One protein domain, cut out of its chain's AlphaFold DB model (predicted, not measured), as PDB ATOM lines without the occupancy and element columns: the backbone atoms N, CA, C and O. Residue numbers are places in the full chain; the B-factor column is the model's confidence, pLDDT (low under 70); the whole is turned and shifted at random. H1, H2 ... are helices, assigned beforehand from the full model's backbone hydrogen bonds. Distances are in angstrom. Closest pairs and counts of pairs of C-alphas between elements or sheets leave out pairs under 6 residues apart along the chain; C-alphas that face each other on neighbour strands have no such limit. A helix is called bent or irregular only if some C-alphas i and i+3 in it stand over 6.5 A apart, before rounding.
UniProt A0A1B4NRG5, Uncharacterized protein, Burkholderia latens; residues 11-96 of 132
ATOM      1  N   ALA A  11      49.087  42.910  41.890       83.38
ATOM      2  CA  ALA A  11      50.157  43.000  42.886       83.38
ATOM      3  C   ALA A  11      49.689  42.581  44.292       83.38
ATOM      4  O   ALA A  11      50.392  41.858  45.000       83.38
ATOM      5  N   GLU A  12      48.488  43.007  44.684       85.19
ATOM      6  CA  GLU A  12      47.889  42.684  45.981       85.19
ATOM      7  C   GLU A  12      47.553  41.191  46.063       85.19
ATOM      8  O   GLU A  12      47.806  40.552  47.085       85.19
ATOM      9  N   ILE A  13      47.064  40.609  44.959       85.88
ATOM     10  CA  ILE A  13      46.806  39.170  44.844       85.88
ATOM     11  C   ILE A  13      48.107  38.385  45.034       85.88
ATOM     12  O   ILE A  13      48.156  37.486  45.875       85.88
ATOM     13  N   ALA A  14      49.181  38.752  44.331       87.31
ATOM     14  CA  ALA A  14      50.482  38.101  44.480       87.31
ATOM     15  C   ALA A  14      51.007  38.182  45.925       87.31
ATOM     16  O   ALA A  14      51.409  37.168  46.506       87.31
ATOM     17  N   ALA A  15      50.944  39.365  46.543       87.06
ATOM     18  CA  ALA A  15      51.351  39.558  47.933       87.06
ATOM     19  C   ALA A  15      50.514  38.703  48.900       87.06
ATOM     20  O   ALA A  15      51.068  38.060  49.795       87.06
ATOM     21  N   SER A  16      49.197  38.636  48.691       87.38
ATOM     22  CA  SER A  16      48.286  37.841  49.519       87.38
ATOM     23  C   SER A  16      48.555  36.336  49.411       87.38
ATOM     24  O   SER A  16      48.561  35.646  50.431       87.38
ATOM     25  N   LEU A  17      48.884  35.826  48.217       87.25
ATOM     26  CA  LEU A  17      49.276  34.429  48.007       87.25
ATOM     27  C   LEU A  17      50.596  34.102  48.719       87.25
ATOM     28  O   LEU A  17      50.703  33.070  49.387       87.25
ATOM     29  N   HIS A  18      51.595  34.987  48.642       87.94
ATOM     30  CA  HIS A  18      52.852  34.807  49.375       87.94
ATOM     31  C   HIS A  18      52.661  34.865  50.895       87.94
ATOM     32  O   HIS A  18      53.260  34.062  51.616       87.94
ATOM     33  N   ALA A  19      51.814  35.771  51.391       88.00
ATOM     34  CA  ALA A  19      51.481  35.859  52.809       88.00
ATOM     35  C   ALA A  19      50.741  34.602  53.293       88.00
ATOM     36  O   ALA A  19      51.101  34.035  54.326       88.00
ATOM     37  N   ALA A  20      49.773  34.109  52.515       87.81
ATOM     38  CA  ALA A  20      49.016  32.902  52.833       87.81
ATOM     39  C   ALA A  20      49.921  31.668  52.963       87.81
ATOM     40  O   ALA A  20      49.767  30.892  53.906       87.81
ATOM     41  N   ARG A  21      50.930  31.525  52.094       84.44
ATOM     42  CA  ARG A  21      51.921  30.435  52.168       84.44
ATOM     43  C   ARG A  21      52.774  30.449  53.435       84.44
ATOM     44  O   ARG A  21      53.209  29.393  53.874       84.44
ATOM     45  N   ARG A  22      53.046  31.630  53.993       86.38
ATOM     46  CA  ARG A  22      53.846  31.795  55.221       86.38
ATOM     47  C   ARG A  22      53.002  31.718  56.491       86.38
ATOM     48  O   ARG A  22      53.541  31.829  57.589       86.38
ATOM     49  N   SER A  23      51.686  31.583  56.353       86.88
ATOM     50  CA  SER A  23      50.787  31.529  57.497       86.88
ATOM     51  C   SER A  23      50.885  30.177  58.223       86.88
ATOM     52  O   SER A  23      51.210  29.166  57.598       86.88
ATOM     53  N   PRO A  24      50.547  30.124  59.524       83.81
ATOM     54  CA  PRO A  24      50.539  28.873  60.288       83.81
ATOM     55  C   PRO A  24      49.570  27.815  59.741       83.81
ATOM     56  O   PRO A  24      49.741  26.631  60.002       83.81
ATOM     57  N   ASN A  25      48.537  28.237  59.002       86.62
ATOM     58  CA  ASN A  25      47.585  27.349  58.343       86.62
ATOM     59  C   ASN A  25      47.420  27.772  56.871       86.62
ATOM     60  O   ASN A  25      46.492  28.527  56.545       86.62
ATOM     61  N   PRO A  26      48.320  27.305  55.984       85.19
ATOM     62  CA  PRO A  26      48.377  27.770  54.605       85.19
ATOM     63  C   PRO A  26      47.107  27.422  53.831       85.19
ATOM     64  O   PRO A  26      46.600  28.266  53.101       85.19
ATOM     65  N   ALA A  27      46.534  26.234  54.037       87.69
ATOM     66  CA  ALA A  27      45.324  25.803  53.340       87.69
ATOM     67  C   ALA A  27      44.144  26.760  53.581       87.69
ATOM     68  O   ALA A  27      43.529  27.254  52.634       87.69
ATOM     69  N   LYS A  28      43.875  27.105  54.846       88.75
ATOM     70  CA  LYS A  28      42.783  28.023  55.199       88.75
ATOM     71  C   LYS A  28      43.024  29.441  54.677       88.75
ATOM     72  O   LYS A  28      42.090  30.085  54.200       88.75
ATOM     73  N   ALA A  29      44.260  29.930  54.758       88.19
ATOM     74  CA  ALA A  29      44.608  31.256  54.254       88.19
ATOM     75  C   ALA A  29      44.469  31.341  52.724       88.19
ATOM     76  O   ALA A  29      43.941  32.324  52.207       88.19
ATOM     77  N   LEU A  30      44.876  30.297  52.000       88.50
ATOM     78  CA  LEU A  30      44.765  30.228  50.542       88.50
ATOM     79  C   LEU A  30      43.316  30.136  50.065       88.50
ATOM     80  O   LEU A  30      42.983  30.739  49.047       88.50
ATOM     81  N   LEU A  31      42.441  29.446  50.803       90.56
ATOM     82  CA  LEU A  31      41.003  29.445  50.515       90.56
ATOM     83  C   LEU A  31      40.408  30.853  50.620       90.56
ATOM     84  O   LEU A  31      39.698  31.276  49.713       90.56
ATOM     85  N   ALA A  32      40.764  31.611  51.663       88.31
ATOM     86  CA  ALA A  32      40.303  32.991  51.818       88.31
ATOM     87  C   ALA A  32      40.795  33.905  50.680       88.31
ATOM     88  O   ALA A  32      40.035  34.733  50.180       88.31
ATOM     89  N   VAL A  33      42.045  33.730  50.232       87.81
ATOM     90  CA  VAL A  33      42.577  34.447  49.061       87.81
ATOM     91  C   VAL A  33      41.823  34.050  47.794       87.81
ATOM     92  O   VAL A  33      41.454  34.912  47.001       87.81
ATOM     93  N   ALA A  34      41.534  32.766  47.604       88.00
ATOM     94  CA  ALA A  34      40.789  32.308  46.442       88.00
ATOM     95  C   ALA A  34      39.343  32.833  46.422       88.00
ATOM     96  O   ALA A  34      38.827  33.161  45.356       88.00
ATOM     97  N   ASP A  35      38.704  32.965  47.584       88.75
ATOM     98  CA  ASP A  35      37.386  33.591  47.711       88.75
ATOM     99  C   ASP A  35      37.427  35.085  47.372       88.75
ATOM    100  O   ASP A  35      36.520  35.580  46.703       88.75
ATOM    101  N   ALA A  36      38.500  35.787  47.750       86.94
ATOM    102  CA  ALA A  36      38.718  37.173  47.345       86.94
ATOM    103  C   ALA A  36      38.935  37.302  45.824       86.94
ATOM    104  O   ALA A  36      38.327  38.164  45.197       86.94
ATOM    105  N   ILE A  37      39.715  36.407  45.203       85.81
ATOM    106  CA  ILE A  37      39.901  36.376  43.738       85.81
ATOM    107  C   ILE A  37      38.571  36.078  43.028       85.81
ATOM    108  O   ILE A  37      38.260  36.685  42.003       85.81
ATOM    109  N   ALA A  38      37.759  35.169  43.577       87.69
ATOM    110  CA  ALA A  38      36.461  34.797  43.015       87.69
ATOM    111  C   ALA A  38      35.435  35.942  43.023       87.69
ATOM    112  O   ALA A  38      34.439  35.851  42.304       87.69
ATOM    113  N   ALA A  39      35.665  37.008  43.799       84.62
ATOM    114  CA  ALA A  39      34.840  38.213  43.754       84.62
ATOM    115  C   ALA A  39      34.913  38.913  42.385       84.62
ATOM    116  O   ALA A  39      33.965  39.590  41.993       84.62
ATOM    117  N   ASN A  40      36.002  38.711  41.630       81.69
ATOM    118  CA  ASN A  40      36.113  39.168  40.253       81.69
ATOM    119  C   ASN A  40      35.694  38.046  39.275       81.69
ATOM    120  O   ASN A  40      36.406  37.041  39.151       81.69
ATOM    121  N   PRO A  41      34.585  38.199  38.522       79.88
ATOM    122  CA  PRO A  41      34.094  37.155  37.621       79.88
ATOM    123  C   PRO A  41      35.093  36.794  36.512       79.88
ATOM    124  O   PRO A  41      35.144  35.634  36.100       79.88
ATOM    125  N   ALA A  42      35.944  37.733  36.078       82.00
ATOM    126  CA  ALA A  42      36.987  37.473  35.083       82.00
ATOM    127  C   ALA A  42      38.079  36.514  35.597       82.00
ATOM    128  O   ALA A  42      38.772  35.874  34.808       82.00
ATOM    129  N   GLN A  43      38.224  36.379  36.919       83.19
ATOM    130  CA  GLN A  43      39.261  35.561  37.551       83.19
ATOM    131  C   GLN A  43      38.733  34.251  38.151       83.19
ATOM    132  O   GLN A  43      39.495  33.509  38.774       83.19
ATOM    133  N   LYS A  44      37.461  33.903  37.916       85.31
ATOM    134  CA  LYS A  44      36.809  32.723  38.508       85.31
ATOM    135  C   LYS A  44      37.579  31.415  38.278       85.31
ATOM    136  O   LYS A  44      37.786  30.648  39.213       85.31
ATOM    137  N   ARG A  45      38.088  31.198  37.061       86.00
ATOM    138  CA  ARG A  45      38.889  30.005  36.724       86.00
ATOM    139  C   ARG A  45      40.197  29.933  37.521       86.00
ATOM    140  O   ARG A  45      40.610  28.854  37.934       86.00
ATOM    141  N   ARG A  46      40.849  31.078  37.751       85.81
ATOM    142  CA  ARG A  46      42.081  31.153  38.554       85.81
ATOM    143  C   ARG A  46      41.781  30.931  40.034       85.81
ATOM    144  O   ARG A  46      42.500  30.179  40.684       85.81
ATOM    145  N   ALA A  47      40.682  31.491  40.538       88.06
ATOM    146  CA  ALA A  47      40.215  31.230  41.897       88.06
ATOM    147  C   ALA A  47      39.963  29.732  42.143       88.06
ATOM    148  O   ALA A  47      40.383  29.194  43.163       88.06
ATOM    149  N   GLU A  48      39.326  29.033  41.201       90.12
ATOM    150  CA  GLU A  48      39.081  27.588  41.306       90.12
ATOM    151  C   GLU A  48      40.380  26.770  41.360       90.12
ATOM    152  O   GLU A  48      40.485  25.854  42.178       90.12
ATOM    153  N   ALA A  49      41.395  27.138  40.571       88.38
ATOM    154  CA  ALA A  49      42.709  26.496  40.621       88.38
ATOM    155  C   ALA A  49      43.391  26.680  41.990       88.38
ATOM    156  O   ALA A  49      43.890  25.711  42.567       88.38
ATOM    157  N   VAL A  50      43.348  27.893  42.554       89.44
ATOM    158  CA  VAL A  50      43.891  28.168  43.896       89.44
ATOM    159  C   VAL A  50      43.111  27.403  44.970       89.44
ATOM    160  O   VAL A  50      43.726  26.817  45.859       89.44
ATOM    161  N   ARG A  51      41.773  27.319  44.870       91.50
ATOM    162  CA  ARG A  51      40.954  26.498  45.783       91.50
ATOM    163  C   ARG A  51      41.332  25.021  45.717       91.50
ATOM    164  O   ARG A  51      41.387  24.364  46.754       91.50
ATOM    165  N   PHE A  52      41.579  24.486  44.523       90.88
ATOM    166  CA  PHE A  52      41.967  23.087  44.355       90.88
ATOM    167  C   PHE A  52      43.332  22.795  44.988       90.88
ATOM    168  O   PHE A  52      43.461  21.841  45.756       90.88
ATOM    169  N   ALA A  53      44.328  23.650  44.740       89.25
ATOM    170  CA  ALA A  53      45.639  23.529  45.371       89.25
ATOM    171  C   ALA A  53      45.557  23.668  46.902       89.25
ATOM    172  O   ALA A  53      46.185  22.898  47.625       89.25
ATOM    173  N   ALA A  54      44.726  24.588  47.406       89.88
ATOM    174  CA  ALA A  54      44.501  24.759  48.840       89.88
ATOM    175  C   ALA A  54      43.883  23.510  49.490       89.88
ATOM    176  O   ALA A  54      44.342  23.090  50.547       89.88
ATOM    177  N   LYS A  55      42.903  22.870  48.836       90.75
ATOM    178  CA  LYS A  55      42.312  21.602  49.304       90.75
ATOM    179  C   LYS A  55      43.312  20.447  49.297       90.75
ATOM    180  O   LYS A  55      43.289  19.617  50.201       90.75
ATOM    181  N   ARG A  56      44.206  20.387  48.304       90.56
ATOM    182  CA  ARG A  56      45.297  19.398  48.294       90.56
ATOM    183  C   ARG A  56      46.248  19.601  49.470       90.56
ATOM    184  O   ARG A  56      46.577  18.632  50.136       90.56
ATOM    185  N   LEU A  57      46.598  20.849  49.777       87.50
ATOM    186  CA  LEU A  57      47.388  21.203  50.962       87.50
ATOM    187  C   LEU A  57      46.667  20.915  52.287       87.50
ATOM    188  O   LEU A  57      47.323  20.601  53.274       87.50
ATOM    189  N   GLU A  58      45.337  21.011  52.320       89.38
ATOM    190  CA  GLU A  58      44.532  20.629  53.487       89.38
ATOM    191  C   GLU A  58      44.597  19.118  53.748       89.38
ATOM    192  O   GLU A  58      44.775  18.696  54.888       89.38
ATOM    193  N   ALA A  59      44.499  18.306  52.691       89.81
ATOM    194  CA  ALA A  59      44.596  16.850  52.782       89.81
ATOM    195  C   ALA A  59      46.039  16.358  53.002       89.81
ATOM    196  O   ALA A  59      46.263  15.371  53.701       89.81
ATOM    197  N   ALA A  60      47.015  17.040  52.401       88.00
ATOM    198  CA  ALA A  60      48.429  16.699  52.430       88.00
ATOM    199  C   ALA A  60      49.277  17.974  52.631       88.00
ATOM    200  O   ALA A  60      49.638  18.646  51.661       88.00
ATOM    201  N   PRO A  61      49.663  18.296  53.881       81.56
ATOM    202  CA  PRO A  61      50.377  19.537  54.210       81.56
ATOM    203  C   PRO A  61      51.731  19.713  53.507       81.56
ATOM    204  O   PRO A  61      52.215  20.833  53.369       81.56
ATOM    205  N   PHE A  62      52.338  18.609  53.067       83.56
ATOM    206  CA  PHE A  62      53.644  18.574  52.403       83.56
ATOM    207  C   PHE A  62      53.548  18.257  50.903       83.56
ATOM    208  O   PHE A  62      54.540  17.856  50.300       83.56
ATOM    209  N   ASP A  63      52.367  18.410  50.293       88.56
ATOM    210  CA  ASP A  63      52.189  18.214  48.851       88.56
ATOM    211  C   ASP A  63      53.006  19.254  48.058       88.56
ATOM    212  O   ASP A  63      52.664  20.442  47.979       88.56
ATOM    213  N   ALA A  64      54.113  18.789  47.475       86.88
ATOM    214  CA  ALA A  64      55.042  19.615  46.716       86.88
ATOM    215  C   ALA A  64      54.413  20.174  45.431       86.88
ATOM    216  O   ALA A  64      54.707  21.314  45.058       86.88
ATOM    217  N   ASP A  65      53.508  19.434  44.786       89.12
ATOM    218  CA  ASP A  65      52.836  19.882  43.564       89.12
ATOM    219  C   ASP A  65      51.886  21.038  43.879       89.12
ATOM    220  O   ASP A  65      51.857  22.059  43.184       89.12
ATOM    221  N   ALA A  66      51.138  20.911  44.979       86.56
ATOM    222  CA  ALA A  66      50.248  21.964  45.449       86.56
ATOM    223  C   ALA A  66      51.049  23.233  45.789       86.56
ATOM    224  O   ALA A  66      50.735  24.313  45.284       86.56
ATOM    225  N   ALA A  67      52.141  23.110  46.547       86.12
ATOM    226  CA  ALA A  67      53.005  24.242  46.881       86.12
ATOM    227  C   ALA A  67      53.637  24.907  45.640       86.12
ATOM    228  O   ALA A  67      53.734  26.139  45.570       86.12
ATOM    229  N   THR A  68      54.033  24.110  44.645       89.44
ATOM    230  CA  THR A  68      54.622  24.599  43.390       89.44
ATOM    231  C   THR A  68      53.585  25.331  42.544       89.44
ATOM    232  O   THR A  68      53.842  26.447  42.098       89.44
ATOM    233  N   SER A  69      52.379  24.777  42.398       89.31
ATOM    234  CA  SER A  69      51.296  25.419  41.637       89.31
ATOM    235  C   SER A  69      50.879  26.776  42.218       89.31
ATOM    236  O   SER A  69      50.665  27.725  41.469       89.31
ATOM    237  N   ILE A  70      50.848  26.917  43.547       88.81
ATOM    238  CA  ILE A  70      50.564  28.202  44.206       88.81
ATOM    239  C   ILE A  70      51.718  29.189  44.002       88.81
ATOM    240  O   ILE A  70      51.480  30.386  43.843       88.81
ATOM    241  N   SER A  71      52.964  28.707  44.005       88.56
ATOM    242  CA  SER A  71      54.137  29.543  43.708       88.56
ATOM    243  C   SER A  71      54.057  30.111  42.295       88.56
ATOM    244  O   SER A  71      54.148  31.324  42.133       88.56
ATOM    245  N   ALA A  72      53.795  29.250  41.310       89.69
ATOM    246  CA  ALA A  72      53.626  29.649  39.918       89.69
ATOM    247  C   ALA A  72      52.471  30.647  39.755       89.69
ATOM    248  O   ALA A  72      52.632  31.679  39.112       89.69
ATOM    249  N   ALA A  73      51.334  30.404  40.416       87.81
ATOM    250  CA  ALA A  73      50.213  31.339  40.397       87.81
ATOM    251  C   ALA A  73      50.600  32.719  40.961       87.81
ATOM    252  O   ALA A  73      50.270  33.741  40.362       87.81
ATOM    253  N   ALA A  74      51.319  32.770  42.087       88.62
ATOM    254  CA  ALA A  74      51.778  34.030  42.670       88.62
ATOM    255  C   ALA A  74      52.752  34.777  41.742       88.62
ATOM    256  O   ALA A  74      52.636  35.993  41.580       88.62
ATOM    257  N   GLU A  75      53.664  34.055  41.087       88.44
ATOM    258  CA  GLU A  75      54.591  34.616  40.099       88.44
ATOM    259  C   GLU A  75      53.870  35.150  38.860       88.44
ATOM    260  O   GLU A  75      54.221  36.218  38.360       88.44
ATOM    261  N   ASP A  76      52.832  34.466  38.383       89.06
ATOM    262  CA  ASP A  76      52.030  34.924  37.250       89.06
ATOM    263  C   ASP A  76      51.284  36.221  37.563       89.06
ATOM    264  O   ASP A  76      51.273  37.139  36.740       89.06
ATOM    265  N   TYR A  77      50.722  36.345  38.769       87.06
ATOM    266  CA  TYR A  77      50.118  37.596  39.226       87.06
ATOM    267  C   TYR A  77      51.155  38.709  39.415       87.06
ATOM    268  O   TYR A  77      50.908  39.848  39.020       87.06
ATOM    269  N   ALA A  78      52.341  38.395  39.945       86.81
ATOM    270  CA  ALA A  78      53.426  39.365  40.075       86.81
ATOM    271  C   ALA A  78      53.932  39.849  38.705       86.81
ATOM    272  O   ALA A  78      54.231  41.029  38.524       86.81
ATOM    273  N   ARG A  79      54.003  38.949  37.722       86.19
ATOM    274  CA  ARG A  79      54.375  39.267  36.342       86.19
ATOM    275  C   ARG A  79      53.324  40.151  35.683       86.19
ATOM    276  O   ARG A  79      53.697  41.158  35.097       86.19
ATOM    277  N   ALA A  80      52.042  39.809  35.813       83.44
ATOM    278  CA  ALA A  80      50.943  40.629  35.305       83.44
ATOM    279  C   ALA A  80      50.974  42.041  35.909       83.44
ATOM    280  O   ALA A  80      50.939  43.016  35.174       83.44
ATOM    281  N   ALA A  81      51.194  42.155  37.221       84.62
ATOM    282  CA  ALA A  81      51.331  43.451  37.880       84.62
ATOM    283  C   ALA A  81      52.502  44.295  37.341       84.62
ATOM    284  O   ALA A  81      52.397  45.517  37.265       84.62
ATOM    285  N   ARG A  82      53.623  43.661  36.964       82.12
ATOM    286  CA  ARG A  82      54.739  44.370  36.316       82.12
ATOM    287  C   ARG A  82      54.336  44.905  34.946       82.12
ATOM    288  O   ARG A  82      54.643  46.056  34.662       82.12
ATOM    289  N   TRP A  83      53.640  44.108  34.138       76.44
ATOM    290  CA  TRP A  83      53.118  44.561  32.846       76.44
ATOM    291  C   TRP A  83      52.157  45.741  33.007       76.44
ATOM    292  O   TRP A  83      52.393  46.773  32.387       76.44
ATOM    293  N   ASP A  84      51.194  45.647  33.931       74.88
ATOM    294  CA  ASP A  84      50.255  46.737  34.232       74.88
ATOM    295  C   ASP A  84      51.006  48.032  34.610       74.88
ATOM    296  O   ASP A  84      50.664  49.127  34.165       74.88
ATOM    297  N   SER A  85      52.080  47.919  35.404       71.75
ATOM    298  CA  SER A  85      52.895  49.076  35.799       71.75
ATOM    299  C   SER A  85      53.720  49.671  34.655       71.75
ATOM    300  O   SER A  85      53.940  50.881  34.630       71.75
ATOM    301  N   MET A  86      54.181  48.843  33.713       71.19
ATOM    302  CA  MET A  86      54.944  49.293  32.546       71.19
ATOM    303  C   MET A  86      54.046  50.003  31.533       71.19
ATOM    304  O   MET A  86      54.447  51.036  31.006       71.19
ATOM    305  N   GLU A  87      52.837  49.490  31.295       70.00
ATOM    306  CA  GLU A  87      51.840  50.145  30.439       70.00
ATOM    307  C   GLU A  87      51.409  51.489  31.029       70.00
ATOM    308  O   GLU A  87      51.482  52.506  30.344       70.00
ATOM    309  N   ALA A  88      51.090  51.532  32.327       68.25
ATOM    310  CA  ALA A  88      50.746  52.781  33.005       68.25
ATOM    311  C   ALA A  88      51.895  53.807  32.975       68.25
ATOM    312  O   ALA A  88      51.660  55.007  32.835       68.25
ATOM    313  N   ALA A  89      53.147  53.350  33.095       66.19
ATOM    314  CA  ALA A  89      54.313  54.217  32.969       66.19
ATOM    315  C   ALA A  89      54.490  54.745  31.538       66.19
ATOM    316  O   ALA A  89      54.812  55.918  31.379       66.19
ATOM    317  N   ALA A  90      54.259  53.917  30.515       62.94
ATOM    318  CA  ALA A  90      54.328  54.328  29.114       62.94
ATOM    319  C   ALA A  90      53.231  55.344  28.760       62.94
ATOM    320  O   ALA A  90      53.501  56.331  28.080       62.94
ATOM    321  N   GLU A  91      52.014  55.147  29.264       65.62
ATOM    322  CA  GLU A  91      50.893  56.066  29.054       65.62
ATOM    323  C   GLU A  91      51.132  57.412  29.758       65.62
ATOM    324  O   GLU A  91      50.968  58.474  29.161       65.62
ATOM    325  N   ALA A  92      51.670  57.383  30.982       64.06
ATOM    326  CA  ALA A  92      52.097  58.590  31.687       64.06
ATOM    327  C   ALA A  92      53.306  59.297  31.039       64.06
ATOM    328  O   ALA A  92      53.521  60.484  31.298       64.06
ATOM    329  N   ASP A  93      54.124  58.588  30.254       58.47
ATOM    330  CA  ASP A  93      55.250  59.166  29.512       58.47
ATOM    331  C   ASP A  93      54.787  59.804  28.195       58.47
ATOM    332  O   ASP A  93      55.286  60.864  27.822       58.47
ATOM    333  N   MET A  94      53.757  59.249  27.541       57.75
ATOM    334  CA  MET A  94      53.133  59.864  26.361       57.75
ATOM    335  C   MET A  94      52.605  61.277  26.637       57.75
ATOM    336  O   MET A  94      52.838  62.175  25.828       57.75
ATOM    337  N   ASP A  95      51.989  61.501  27.799       59.75
ATOM    338  CA  ASP A  95      51.515  62.829  28.222       59.75
ATOM    339  C   ASP A  95      52.648  63.790  28.624       59.75
ATOM    340  O   ASP A  95      52.438  64.997  28.774       59.75
ATOM    341  N   LYS A  96      53.870  63.275  28.804       56.94
ATOM    342  CA  LYS A  96      55.070  64.062  29.125       56.94
ATOM    343  C   LYS A  96      55.938  64.357  27.915       56.94
ATOM    344  O   LYS A  96      56.867  65.156  28.048       56.94
TER     345      LYS A  96
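AT A GLANCE: This is residues 11 to 96 of the 132 residues of an uncharacterized protein of Burkholderia latens (UniProt A0A1B4NRG5). Four helices make a small up-and-down bundle, each running against the one before it, with H1, H2, H3 and H4 set round in a ring so that each touches two others. H4 is much the longest, and its far end, with the last two residues, sticks out of the bundle as an arm, residues 86 to 96. The printed part has 86 residues with four named helices, H1 to H4 in chain order, and no named strand; the class is all helix. The whole is loose, with a radius of gyration of the C-alphas of 14.9 A and spans of 53 by 23 by 19 A, the arm adding to the length.

IN THESE COORDINATES: Find C-alpha 11 at (50.157, 43.000, 42.886); from there H1 runs to residue 21. H2 holds residues 26 to 38, 18.0 A long. H3, residues 41 to 59, is 27.4 A long and irregular, with C-alphas 42 and 45 7.9 A apart, and has a kink of 29 degrees near residue 48. H4 starts at C-alpha 64, (55.042, 19.615, 46.716), and runs 45.1 A to C-alpha 94, (53.133, 59.864, 26.361).

HOW THE PARTS SIT: Look first at the hairpin of H1 and H2, which touch at a shallow tilt of 24 degrees, the closest C-alphas being those of Ala 20 and Ala 29, 4.9 A. H2 and H3, also a hairpin, touch at 13 degrees, closest at Ala 27 and Ala 54, C-alphas 4.7 A apart. In the hairpin of H3 and H4, residues 50 to 57 touch residues 66 to 73, closest at the C-alphas of Ala 53 and Ala 66, 4.9 A. H4 touches H1 with residues 70 to 81 alone; the C-alphas of Ala 14 and Ala 74 are closest, 4.6 A. H1 and H3 are apart, as are H2 and H4. In H1, H2 and H4 every O i to N i+4 pair is within hydrogen-bond range; in H3, 13 of 15 are.

THE WHOLE: The C-alphas farthest apart are those of Ala 59 and Lys 96, 53.8 A. The printed part has no cut, and the three links are tight. The model's pLDDT is under 70 at residues 88 to 96.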